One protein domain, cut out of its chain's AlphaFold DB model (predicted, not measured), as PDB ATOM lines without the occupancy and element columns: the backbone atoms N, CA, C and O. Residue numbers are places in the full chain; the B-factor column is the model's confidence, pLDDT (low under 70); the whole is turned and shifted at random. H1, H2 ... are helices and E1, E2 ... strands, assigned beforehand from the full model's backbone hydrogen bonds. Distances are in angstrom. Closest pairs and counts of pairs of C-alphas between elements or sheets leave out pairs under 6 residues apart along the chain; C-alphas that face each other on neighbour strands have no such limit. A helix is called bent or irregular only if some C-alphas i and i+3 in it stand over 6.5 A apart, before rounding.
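Overview. This is residues 102 to 166 and 185 to 211 of the 364 residues of an uncharacterized protein of Spongospora subterranea (UniProt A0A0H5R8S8). One long helix, H1, makes the length of a rod, with the small hairpin E1 and E2 at its first end; H2 runs back from near its last end, opening from it as a narrow V. The printed part has 92 residues, in the order E1, E2, H1, H2, mostly helix, with an antiparallel sheet E1 - E2. It is loose, with a radius of gyration of the C-alphas of 17.1 A and spans of 54 by 25 by 19 A.

Along the chain. E1 is residues 108 to 111, from C-alpha 108 at (190.189, 244.034, 208.644), and E2 residues 118 to 121. H1, residues 136 to 166, is 44.6 A long and only just irregular: C-alphas 163 and 166 are 6.6 A apart. H2, residues 185 to 200, 22.1 A long, ends at (201.971, 241.134, 230.632).

Arrangement. In the hairpin E1 and E2, N 108 and O 121 are 2.9 A apart, within hydrogen-bond range. The closest C-alphas of E2 and H1, Tyr 118 and Pro 136, are 6.2 A apart. H1, with residues 157 to 164 alone, only just touches H2, with 3 pairs of C-alphas within 8 A, the closest Leu 161 and Val 189 at 7.0 A. They run opposite ways at a shallow tilt of 33 degrees, only just short of steep. H2 is apart from E1 and E2. O i to N i+4 pairs are within range in 26 of 27 for H1 and 10 of 12 for H2.

Size, cuts and confidence. The C-alphas farthest apart, Ile 114 and Pro 166, are 56.6 A apart. Residues 167 to 184 are not printed, a gap of 13.2 A between C-alphas 166 and 185. The link E2 to H1 is long. Residues 165 to 166 and 195 to 207 have pLDDT under 70.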
ATOM      1  N   ILE A 102     198.814 246.012 218.848       90.56
ATOM      2  CA  ILE A 102     199.751 247.141 218.931       90.56
ATOM      3  C   ILE A 102     199.033 248.474 219.182       90.56
ATOM      4  O   ILE A 102     199.488 249.265 219.999       90.56
ATOM      5  N   CYS A 103     197.944 248.752 218.459       93.00
ATOM      6  CA  CYS A 103     197.285 250.067 218.481       93.00
ATOM      7  C   CYS A 103     195.784 250.015 218.804       93.00
ATOM      8  O   CYS A 103     195.102 251.022 218.649       93.00
ATOM      9  N   ASP A 104     195.256 248.837 219.157       94.62
ATOM     10  CA  ASP A 104     193.855 248.583 219.527       94.62
ATOM     11  C   ASP A 104     192.807 249.040 218.482       94.62
ATOM     12  O   ASP A 104     191.616 249.181 218.763       94.62
ATOM     13  N   VAL A 105     193.228 249.212 217.222       95.81
ATOM     14  CA  VAL A 105     192.344 249.487 216.076       95.81
ATOM     15  C   VAL A 105     191.776 248.177 215.536       95.81
ATOM     16  O   VAL A 105     192.479 247.168 215.466       95.81
ATOM     17  N   ARG A 106     190.509 248.188 215.104       97.06
ATOM     18  CA  ARG A 106     189.845 247.040 214.468       97.06
ATOM     19  C   ARG A 106     190.684 246.464 213.321       97.06
ATOM     20  O   ARG A 106     191.105 247.192 212.424       97.06
ATOM     21  N   LEU A 107     190.843 245.143 213.321       96.94
ATOM     22  CA  LEU A 107     191.456 244.410 212.218       96.94
ATOM     23  C   LEU A 107     190.452 244.189 211.084       96.94
ATOM     24  O   LEU A 107     189.291 243.833 211.313       96.94
ATOM     25  N   ASN A 108     190.927 244.361 209.855       96.94
ATOM     26  CA  ASN A 108     190.189 244.034 208.644       96.94
ATOM     27  C   ASN A 108     190.610 242.655 208.137       96.94
ATOM     28  O   ASN A 108     191.751 242.237 208.330       96.94
ATOM     29  N   ILE A 109     189.686 241.955 207.482       96.69
ATOM     30  CA  ILE A 109     189.998 240.729 206.747       96.69
ATOM     31  C   ILE A 109     190.359 241.147 205.324       96.69
ATOM     32  O   ILE A 109     189.557 241.785 204.644       96.69
ATOM     33  N   HIS A 110     191.566 240.805 204.889       96.56
ATOM     34  CA  HIS A 110     192.071 241.095 203.553       96.56
ATOM     35  C   HIS A 110     192.302 239.787 202.800       96.56
ATOM     36  O   HIS A 110     192.951 238.886 203.334       96.56
ATOM     37  N   GLN A 111     191.812 239.698 201.564       97.31
ATOM     38  CA  GLN A 111     192.114 238.588 200.664       97.31
ATOM     39  C   GLN A 111     193.320 238.946 199.791       97.31
ATOM     40  O   GLN A 111     193.307 239.948 199.080       97.31
ATOM     41  N   ASP A 112     194.370 238.137 199.856       94.56
ATOM     42  CA  ASP A 112     195.531 238.231 198.975       94.56
ATOM     43  C   ASP A 112     195.113 237.887 197.535       94.56
ATOM     44  O   ASP A 112     194.532 236.832 197.283       94.56
ATOM     45  N   CYS A 113     195.386 238.780 196.582       94.62
ATOM     46  CA  CYS A 113     194.964 238.603 195.193       94.62
ATOM     47  C   CYS A 113     195.737 237.502 194.453       94.62
ATOM     48  O   CYS A 113     195.239 236.996 193.449       94.62
ATOM     49  N   ILE A 114     196.930 237.131 194.928       95.56
ATOM     50  CA  ILE A 114     197.782 236.130 194.279       95.56
ATOM     51  C   ILE A 114     197.469 234.743 194.831       95.56
ATOM     52  O   ILE A 114     197.270 233.801 194.067       95.56
ATOM     53  N   THR A 115     197.424 234.605 196.158       95.75
ATOM     54  CA  THR A 115     197.215 233.298 196.803       95.75
ATOM     55  C   THR A 115     195.747 232.977 197.063       95.75
ATOM     56  O   THR A 115     195.437 231.849 197.438       95.75
ATOM     57  N   ALA A 116     194.849 233.955 196.894       95.38
ATOM     58  CA  ALA A 116     193.435 233.886 197.263       95.38
ATOM     59  C   ALA A 116     193.177 233.592 198.756       95.38
ATOM     60  O   ALA A 116     192.042 233.285 199.124       95.38
ATOM     61  N   GLN A 117     194.195 233.709 199.618       97.06
ATOM     62  CA  GLN A 117     194.085 233.463 201.056       97.06
ATOM     63  C   GLN A 117     193.660 234.716 201.825       97.06
ATOM     64  O   GLN A 117     193.973 235.841 201.438       97.06
ATOM     65  N   TYR A 118     192.992 234.518 202.955       97.12
ATOM     66  CA  TYR A 118     192.536 235.568 203.857       97.12
ATOM     67  C   TYR A 118     193.500 235.741 205.029       97.12
ATOM     68  O   TYR A 118     194.003 234.758 205.573       97.12
ATOM     69  N   GLN A 119     193.720 236.990 205.440       96.56
ATOM     70  CA  GLN A 119     194.534 237.350 206.603       96.56
ATOM     71  C   GLN A 119     193.953 238.562 207.339       96.56
ATOM     72  O   GLN A 119     193.241 239.383 206.751       96.56
ATOM     73  N   HIS A 120     194.279 238.698 208.625       96.19
ATOM     74  CA  HIS A 120     193.940 239.881 209.411       96.19
ATOM     75  C   HIS A 120     195.012 240.958 209.253       96.19
ATOM     76  O   HIS A 120     196.189 240.686 209.470       96.19
ATOM     77  N   ILE A 121     194.600 242.183 208.916       96.75
ATOM     78  CA  ILE A 121     195.496 243.334 208.750       96.75
ATOM     79  C   ILE A 121     194.951 244.535 209.521       96.75
ATOM     80  O   ILE A 121     193.758 244.849 209.464       96.75
ATOM     81  N   CYS A 122     195.834 245.233 210.228       97.06
ATOM     82  CA  CYS A 122     195.550 246.523 210.828       97.06
ATOM     83  C   CYS A 122     195.653 247.632 209.769       97.06
ATOM     84  O   CYS A 122     196.724 247.814 209.186       97.06
ATOM     85  N   PRO A 123     194.594 248.429 209.545       97.12
ATOM     86  CA  PRO A 123     194.637 249.521 208.574       97.12
ATOM     87  C   PRO A 123     195.512 250.705 209.018       97.12
ATOM     88  O   PRO A 123     195.799 251.569 208.199       97.12
ATOM     89  N   PHE A 124     195.905 250.774 210.296       97.00
ATOM     90  CA  PHE A 124     196.633 251.914 210.859       97.00
ATOM     91  C   PHE A 124     198.149 251.693 210.901       97.00
ATOM     92  O   PHE A 124     198.893 252.459 210.303       97.00
ATOM     93  N   CYS A 125     198.616 250.639 211.580       94.88
ATOM     94  CA  CYS A 125     200.050 250.352 211.733       94.88
ATOM     95  C   CYS A 125     200.576 249.275 210.771       94.88
ATOM     96  O   CYS A 125     201.716 248.841 210.909       94.88
ATOM     97  N   SER A 126     199.740 248.802 209.840       95.50
ATOM     98  CA  SER A 126     200.069 247.747 208.869       95.50
ATOM     99  C   SER A 126     200.471 246.396 209.474       95.50
ATOM    100  O   SER A 126     200.919 245.515 208.745       95.50
ATOM    101  N   TRP A 127     200.275 246.193 210.781       94.25
ATOM    102  CA  TRP A 127     200.453 244.890 211.415       94.25
ATOM    103  C   TRP A 127     199.534 243.849 210.769       94.25
ATOM    104  O   TRP A 127     198.345 244.110 210.570       94.25
ATOM    105  N   SER A 128     200.067 242.670 210.469       94.31
ATOM    106  CA  SER A 128     199.318 241.556 209.894       94.31
ATOM    107  C   SER A 128     199.575 240.282 210.675       94.31
ATOM    108  O   SER A 128     200.716 240.006 211.045       94.31
ATOM    109  N   TRP A 129     198.535 239.481 210.867       93.62
ATOM    110  CA  TRP A 129     198.694 238.172 211.482       93.62
ATOM    111  C   TRP A 129     199.316 237.182 210.487       93.62
ATOM    112  O   TRP A 129     198.938 237.162 209.318       93.62
ATOM    113  N   SER A 130     200.280 236.381 210.944       89.19
ATOM    114  CA  SER A 130     201.069 235.469 210.103       89.19
ATOM    115  C   SER A 130     200.252 234.311 209.523       89.19
ATOM    116  O   SER A 130     200.555 233.828 208.431       89.19
ATOM    117  N   ASN A 131     199.196 233.887 210.221       88.00
ATOM    118  CA  ASN A 131     198.326 232.812 209.767       88.00
ATOM    119  C   ASN A 131     197.408 233.287 208.635       88.00
ATOM    120  O   ASN A 131     196.651 234.251 208.770       88.00
ATOM    121  N   LYS A 132     197.462 232.554 207.522       92.06
ATOM    122  CA  LYS A 132     196.601 232.733 206.353       92.06
ATOM    123  C   LYS A 132     195.632 231.557 206.253       92.06
ATOM    124  O   LYS A 132     196.020 230.425 206.525       92.06
ATOM    125  N   ALA A 133     194.398 231.808 205.829       94.50
ATOM    126  CA  ALA A 133     193.371 230.773 205.675       94.50
ATOM    127  C   ALA A 133     192.733 230.802 204.280       94.50
ATOM    128  O   ALA A 133     192.829 231.804 203.571       94.50
ATOM    129  N   GLN A 134     192.065 229.724 203.870       94.38
ATOM    130  CA  GLN A 134     191.370 229.667 202.577       94.38
ATOM    131  C   GLN A 134     190.005 230.362 202.620       94.38
ATOM    132  O   GLN A 134     189.470 230.741 201.579       94.38
ATOM    133  N   SER A 135     189.446 230.566 203.815       95.94
ATOM    134  CA  SER A 135     188.174 231.259 204.013       95.94
ATOM    135  C   SER A 135     188.197 232.188 205.237       95.94
ATOM    136  O   SER A 135     189.005 231.985 206.147       95.94
ATOM    137  N   PRO A 136     187.303 233.195 205.303       94.00
ATOM    138  CA  PRO A 136     187.168 234.049 206.483       94.00
ATOM    139  C   PRO A 136     186.782 233.286 207.758       94.00
ATOM    140  O   PRO A 136     187.263 233.629 208.835       94.00
ATOM    141  N   ASP A 137     185.938 232.257 207.646       95.19
ATOM    142  CA  ASP A 137     185.490 231.459 208.796       95.19
ATOM    143  C   ASP A 137     186.611 230.563 209.340       95.19
ATOM    144  O   ASP A 137     186.750 230.406 210.551       95.19
ATOM    145  N   GLU A 138     187.458 230.020 208.463       96.00
ATOM    146  CA  GLU A 138     188.654 229.272 208.868       96.00
ATOM    147  C   GLU A 138     189.678 230.191 209.553       96.00
ATOM    148  O   GLU A 138     190.215 229.835 210.600       96.00
ATOM    149  N   LEU A 139     189.889 231.409 209.027       94.50
ATOM    150  CA  LEU A 139     190.749 232.412 209.669       94.50
ATOM    151  C   LEU A 139     190.254 232.748 211.082       94.50
ATOM    152  O   LEU A 139     191.048 232.837 212.020       94.50
ATOM    153  N   LEU A 140     188.933 232.907 211.225       94.38
ATOM    154  CA  LEU A 140     188.278 233.139 212.505       94.38
ATOM    155  C   LEU A 140     188.516 231.971 213.471       94.38
ATOM    156  O   LEU A 140     188.864 232.213 214.625       94.38
ATOM    157  N   GLY A 141     188.368 230.731 212.994       94.25
ATOM    158  CA  GLY A 141     188.664 229.518 213.757       94.25
ATOM    159  C   GLY A 141     190.095 229.511 214.288       94.25
ATOM    160  O   GLY A 141     190.291 229.411 215.494       94.25
ATOM    161  N   TYR A 142     191.084 229.765 213.425       94.38
ATOM    162  CA  TYR A 142     192.485 229.839 213.849       94.38
ATOM    163  C   TYR A 142     192.726 230.909 214.919       94.38
ATOM    164  O   TYR A 142     193.486 230.672 215.858       94.38
ATOM    165  N   CYS A 143     192.116 232.095 214.798       92.00
ATOM    166  CA  CYS A 143     192.250 233.144 215.814       92.00
ATOM    167  C   CYS A 143     191.675 232.701 217.162       92.00
ATOM    168  O   CYS A 143     192.289 232.927 218.205       92.00
ATOM    169  N   VAL A 144     190.483 232.097 217.137       93.25
ATOM    170  CA  VAL A 144     189.796 231.618 218.340       93.25
ATOM    171  C   VAL A 144     190.602 230.510 219.007       93.25
ATOM    172  O   VAL A 144     190.800 230.572 220.219       93.25
ATOM    173  N   ASP A 145     191.116 229.551 218.239       93.50
ATOM    174  CA  ASP A 145     191.919 228.441 218.753       93.50
ATOM    175  C   ASP A 145     193.226 228.942 219.376       93.50
ATOM    176  O   ASP A 145     193.547 228.577 220.508       93.50
ATOM    177  N   ALA A 146     193.939 229.849 218.695       90.75
ATOM    178  CA  ALA A 146     195.179 230.437 219.204       90.75
ATOM    179  C   ALA A 146     194.959 231.199 220.522       90.75
ATOM    180  O   ALA A 146     195.701 231.014 221.484       90.75
ATOM    181  N   MET A 147     193.908 232.022 220.605       88.75
ATOM    182  CA  MET A 147     193.586 232.735 221.843       88.75
ATOM    183  C   MET A 147     193.069 231.817 222.949       88.75
ATOM    184  O   MET A 147     193.329 232.076 224.121       88.75
ATOM    185  N   THR A 148     192.337 230.760 222.601       89.94
ATOM    186  CA  THR A 148     191.849 229.782 223.582       89.94
ATOM    187  C   THR A 148     193.010 228.992 224.172       89.94
ATOM    188  O   THR A 148     193.022 228.777 225.379       89.94
ATOM    189  N   ALA A 149     194.011 228.628 223.365       88.25
ATOM    190  CA  ALA A 149     195.227 227.978 223.845       88.25
ATOM    191  C   ALA A 149     195.969 228.859 224.866       88.25
ATOM    192  O   ALA A 149     196.188 228.430 225.997       88.25
ATOM    193  N   VAL A 150     196.234 230.125 224.522       86.00
ATOM    194  CA  VAL A 150     196.879 231.079 225.446       86.00
ATOM    195  C   VAL A 150     196.032 231.317 226.700       86.00
ATOM    196  O   VAL A 150     196.552 231.352 227.814       86.00
ATOM    197  N   GLY A 151     194.712 231.450 226.544       84.50
ATOM    198  CA  GLY A 151     193.793 231.623 227.666       84.50
ATOM    199  C   GLY A 151     193.756 230.413 228.601       84.50
ATOM    200  O   GLY A 151     193.696 230.589 229.816       84.50
ATOM    201  N   GLN A 152     193.830 229.193 228.061       86.44
ATOM    202  CA  GLN A 152     193.874 227.967 228.854       86.44
ATOM    203  C   GLN A 152     195.170 227.881 229.659       86.44
ATOM    204  O   GLN A 152     195.119 227.540 230.838       86.44
ATOM    205  N   ASP A 153     196.309 228.248 229.071       79.81
ATOM    206  CA  ASP A 153     197.589 228.285 229.783       79.81
ATOM    207  C   ASP A 153     197.552 229.290 230.940       79.81
ATOM    208  O   ASP A 153     197.892 228.949 232.074       79.81
ATOM    209  N   GLN A 154     197.026 230.497 230.705       80.44
ATOM    210  CA  GLN A 154     196.831 231.494 231.761       80.44
ATOM    211  C   GLN A 154     195.870 231.009 232.855       80.44
ATOM    212  O   GLN A 154     196.137 231.207 234.042       80.44
ATOM    213  N   GLN A 155     194.768 230.349 232.487       83.19
ATOM    214  CA  GLN A 155     193.835 229.768 233.452       83.19
ATOM    215  C   GLN A 155     194.477 228.646 234.268       83.19
ATOM    216  O   GLN A 155     194.280 228.609 235.479       83.19
ATOM    217  N   ASN A 156     195.278 227.780 233.645       83.62
ATOM    218  CA  ASN A 156     196.014 226.723 234.336       83.62
ATOM    219  C   ASN A 156     196.985 227.322 235.365       83.62
ATOM    220  O   ASN A 156     197.056 226.843 236.497       83.62
ATOM    221  N   ILE A 157     197.682 228.408 235.006       81.69
ATOM    222  CA  ILE A 157     198.575 229.138 235.918       81.69
ATOM    223  C   ILE A 157     197.782 229.760 237.071       81.69
ATOM    224  O   ILE A 157     198.131 229.558 238.232       81.69
ATOM    225  N   LEU A 158     196.692 230.480 236.784       81.44
ATOM    226  CA  LEU A 158     195.846 231.083 237.819       81.44
ATOM    227  C   LEU A 158     195.227 230.030 238.739       81.44
ATOM    228  O   LEU A 158     195.168 230.234 239.948       81.44
ATOM    229  N   GLN A 159     194.807 228.889 238.194       85.44
ATOM    230  CA  GLN A 159     194.283 227.778 238.974       85.44
ATOM    231  C   GLN A 159     195.370 227.180 239.873       85.44
ATOM    232  O   GLN A 159     195.117 226.971 241.061       85.44
ATOM    233  N   ALA A 160     196.586 226.981 239.356       82.50
ATOM    234  CA  ALA A 160     197.729 226.536 240.149       82.50
ATOM    235  C   ALA A 160     198.024 227.516 241.298       82.50
ATOM    236  O   ALA A 160     198.074 227.096 242.455       82.50
ATOM    237  N   LEU A 161     198.097 228.822 241.019       79.94
ATOM    238  CA  LEU A 161     198.269 229.864 242.041       79.94
ATOM    239  C   LEU A 161     197.129 229.851 243.071       79.94
ATOM    240  O   LEU A 161     197.376 229.866 244.278       79.94
ATOM    241  N   SER A 162     195.879 229.746 242.614       83.25
ATOM    242  CA  SER A 162     194.702 229.681 243.484       83.25
ATOM    243  C   SER A 162     194.642 228.413 244.332       83.25
ATOM    244  O   SER A 162     193.973 228.420 245.350       83.25
ATOM    245  N   SER A 163     195.323 227.328 243.953       82.00
ATOM    246  CA  SER A 163     195.398 226.109 244.770       82.00
ATOM    247  C   SER A 163     196.411 226.228 245.916       82.00
ATOM    248  O   SER A 163     196.244 225.599 246.958       82.00
ATOM    249  N   VAL A 164     197.425 227.084 245.746       75.75
ATOM    250  CA  VAL A 164     198.447 227.388 246.758       75.75
ATOM    251  C   VAL A 164     197.943 228.449 247.749       75.75
ATOM    252  O   VAL A 164     198.205 228.361 248.946       75.75
ATOM    253  N   HIS A 165     197.158 229.423 247.276       67.19
ATOM    254  CA  HIS A 165     196.724 230.587 248.059       67.19
ATOM    255  C   HIS A 165     195.696 230.368 249.204       67.19
ATOM    256  O   HIS A 165     195.755 231.134 250.163       67.19
ATOM    257  N   PRO A 166     194.767 229.385 249.224       60.00
ATOM    258  CA  PRO A 166     193.799 229.233 250.322       60.00
ATOM    259  C   PRO A 166     194.436 228.830 251.659       60.00
ATOM    260  O   PRO A 166     193.731 228.719 252.655       60.00
ATOM    261  N   GLN A 185     207.154 225.280 246.646       73.31
ATOM    262  CA  GLN A 185     205.952 225.996 246.208       73.31
ATOM    263  C   GLN A 185     206.256 227.469 245.927       73.31
ATOM    264  O   GLN A 185     205.813 227.996 244.907       73.31
ATOM    265  N   ARG A 186     207.072 228.116 246.768       73.12
ATOM    266  CA  ARG A 186     207.519 229.500 246.543       73.12
ATOM    267  C   ARG A 186     208.320 229.633 245.249       73.12
ATOM    268  O   ARG A 186     207.991 230.473 244.416       73.12
ATOM    269  N   ASN A 187     209.295 228.749 245.042       80.69
ATOM    270  CA  ASN A 187     210.093 228.699 243.815       80.69
ATOM    271  C   ASN A 187     209.220 228.439 242.576       80.69
ATOM    272  O   ASN A 187     209.506 228.951 241.498       80.69
ATOM    273  N   THR A 188     208.149 227.653 242.715       78.69
ATOM    274  CA  THR A 188     207.192 227.412 241.626       78.69
ATOM    275  C   THR A 188     206.399 228.676 241.291       78.69
ATOM    276  O   THR A 188     206.287 229.025 240.119       78.69
ATOM    277  N   VAL A 189     205.897 229.397 242.298       73.94
ATOM    278  CA  VAL A 189     205.177 230.667 242.107       73.94
ATOM    279  C   VAL A 189     206.087 231.738 241.502       73.94
ATOM    280  O   VAL A 189     205.680 232.387 240.545       73.94
ATOM    281  N   GLU A 190     207.316 231.893 242.003       80.00
ATOM    282  CA  GLU A 190     208.287 232.860 241.475       80.00
ATOM    283  C   GLU A 190     208.654 232.548 240.017       80.00
ATOM    284  O   GLU A 190     208.615 233.445 239.180       80.00
ATOM    285  N   ARG A 191     208.871 231.274 239.656       79.38
ATOM    286  CA  ARG A 191     209.102 230.877 238.252       79.38
ATOM    287  C   ARG A 191     207.907 231.174 237.345       79.38
ATOM    288  O   ARG A 191     208.097 231.647 236.228       79.38
ATOM    289  N   LEU A 192     206.685 230.892 237.805       73.62
ATOM    290  CA  LEU A 192     205.464 231.191 237.049       73.62
ATOM    291  C   LEU A 192     205.239 232.702 236.908       73.62
ATOM    292  O   LEU A 192     204.753 233.157 235.873       73.62
ATOM    293  N   TRP A 193     205.596 233.475 237.932       74.00
ATOM    294  CA  TRP A 193     205.520 234.931 237.921       74.00
ATOM    295  C   TRP A 193     206.544 235.541 236.966       74.00
ATOM    296  O   TRP A 193     206.165 236.333 236.108       74.00
ATOM    297  N   ASP A 194     207.811 235.139 237.057       76.38
ATOM    298  CA  ASP A 194     208.879 235.639 236.189       76.38
ATOM    299  C   ASP A 194     208.619 235.287 234.720       76.38
ATOM    300  O   ASP A 194     208.775 236.142 233.854       76.38
ATOM    301  N   SER A 195     208.093 234.089 234.436       69.94
ATOM    302  CA  SER A 195     207.689 233.701 233.078       69.94
ATOM    303  C   SER A 195     206.503 234.510 232.527       69.94
ATOM    304  O   SER A 195     206.357 234.608 231.313       69.94
ATOM    305  N   ASN A 196     205.642 235.070 233.386       64.19
ATOM    306  CA  ASN A 196     204.481 235.877 232.979       64.19
ATOM    307  C   ASN A 196     204.749 237.383 232.985       64.19
ATOM    308  O   ASN A 196     204.059 238.134 232.293       64.19
ATOM    309  N   LYS A 197     205.722 237.844 233.772       65.75
ATOM    310  CA  LYS A 197     206.081 239.259 233.895       65.75
ATOM    311  C   LYS A 197     206.489 239.855 232.548       65.75
ATOM    312  O   LYS A 197     206.114 240.989 232.252       65.75
ATOM    313  N   ASP A 198     207.156 239.058 231.722       55.97
ATOM    314  CA  ASP A 198     207.553 239.437 230.365       55.97
ATOM    315  C   ASP A 198     206.377 239.379 229.368       55.97
ATOM    316  O   ASP A 198     206.378 240.089 228.367       55.97
ATOM    317  N   SER A 199     205.318 238.621 229.681       54.47
ATOM    318  CA  SER A 199     204.125 238.448 228.838       54.47
ATOM    319  C   SER A 199     203.048 239.531 229.063       54.47
ATOM    320  O   SER A 199     202.288 239.871 228.157       54.47
ATOM    321  N   LEU A 200     202.978 240.118 230.266       51.34
ATOM    322  CA  LEU A 200     201.971 241.134 230.632       51.34
ATOM    323  C   LEU A 200     202.358 242.570 230.243       51.34
ATOM    324  O   LEU A 200     201.487 243.435 230.121       51.34
ATOM    325  N   LEU A 201     203.646 242.837 230.035       48.34
ATOM    326  CA  LEU A 201     204.158 244.145 229.636       48.34
ATOM    327  C   LEU A 201     204.572 244.099 228.170       48.34
ATOM    328  O   LEU A 201     205.752 243.973 227.881       48.34
ATOM    329  N   ILE A 202     203.573 244.200 227.284       48.56
ATOM    330  CA  ILE A 202     203.649 244.473 225.836       48.56
ATOM    331  C   ILE A 202     205.062 244.908 225.408       48.56
ATOM    332  O   ILE A 202     205.389 246.094 225.326       48.56
ATOM    333  N   SER A 203     205.902 243.913 225.139       43.00
ATOM    334  CA  SER A 203     207.153 244.078 224.427       43.00
ATOM    335  C   SER A 203     206.753 244.248 222.970       43.00
ATOM    336  O   SER A 203     206.286 243.323 222.310       43.00
ATOM    337  N   SER A 204     206.887 245.467 222.462       46.84
ATOM    338  CA  SER A 204     206.568 245.885 221.092       46.84
ATOM    339  C   SER A 204     207.373 245.162 219.996       46.84
ATOM    340  O   SER A 204     207.325 245.570 218.837       46.84
ATOM    341  N   CYS A 205     208.116 244.109 220.343       45.69
ATOM    342  CA  CYS A 205     209.020 243.376 219.463       45.69
ATOM    343  C   CYS A 205     208.832 241.850 219.495       45.69
ATOM    344  O   CYS A 205     209.632 241.158 218.867       45.69
ATOM    345  N   GLU A 206     207.824 241.299 220.182       58.78
ATOM    346  CA  GLU A 206     207.601 239.850 220.109       58.78
ATOM    347  C   GLU A 206     206.975 239.435 218.762       58.78
ATOM    348  O   GLU A 206     205.970 240.016 218.338       58.78
ATOM    349  N   PRO A 207     207.550 238.432 218.069       62.97
ATOM    350  CA  PRO A 207     207.083 237.980 216.756       62.97
ATOM    351  C   PRO A 207     205.703 237.298 216.785       62.97
ATOM    352  O   PRO A 207     205.089 237.157 215.729       62.97
ATOM    353  N   ASP A 208     205.188 236.952 217.969       75.69
ATOM    354  CA  ASP A 208     203.984 236.130 218.149       75.69
ATOM    355  C   ASP A 208     202.830 236.880 218.838       75.69
ATOM    356  O   ASP A 208     202.032 236.301 219.577       75.69
ATOM    357  N   LEU A 209     202.698 238.187 218.593       88.56
ATOM    358  CA  LEU A 209     201.521 238.921 219.061       88.56
ATOM    359  C   LEU A 209     200.250 238.331 218.434       88.56
ATOM    360  O   LEU A 209     200.102 238.283 217.212       88.56
ATOM    361  N   LEU A 210     199.298 237.921 219.270       92.06
ATOM    362  CA  LEU A 210     197.991 237.462 218.809       92.06
ATOM    363  C   LEU A 210     197.015 238.640 218.658       92.06
ATOM    364  O   LEU A 210     197.066 239.592 219.444       92.06
ATOM    365  N   PRO A 211     196.086 238.588 217.684       94.31
ATOM    366  CA  PRO A 211     194.911 239.454 217.697       94.31
ATOM    367  C   PRO A 211     194.207 239.390 219.056       94.31
ATOM    368  O   PRO A 211     194.109 238.316 219.639       94.31
TER     369      PRO A 211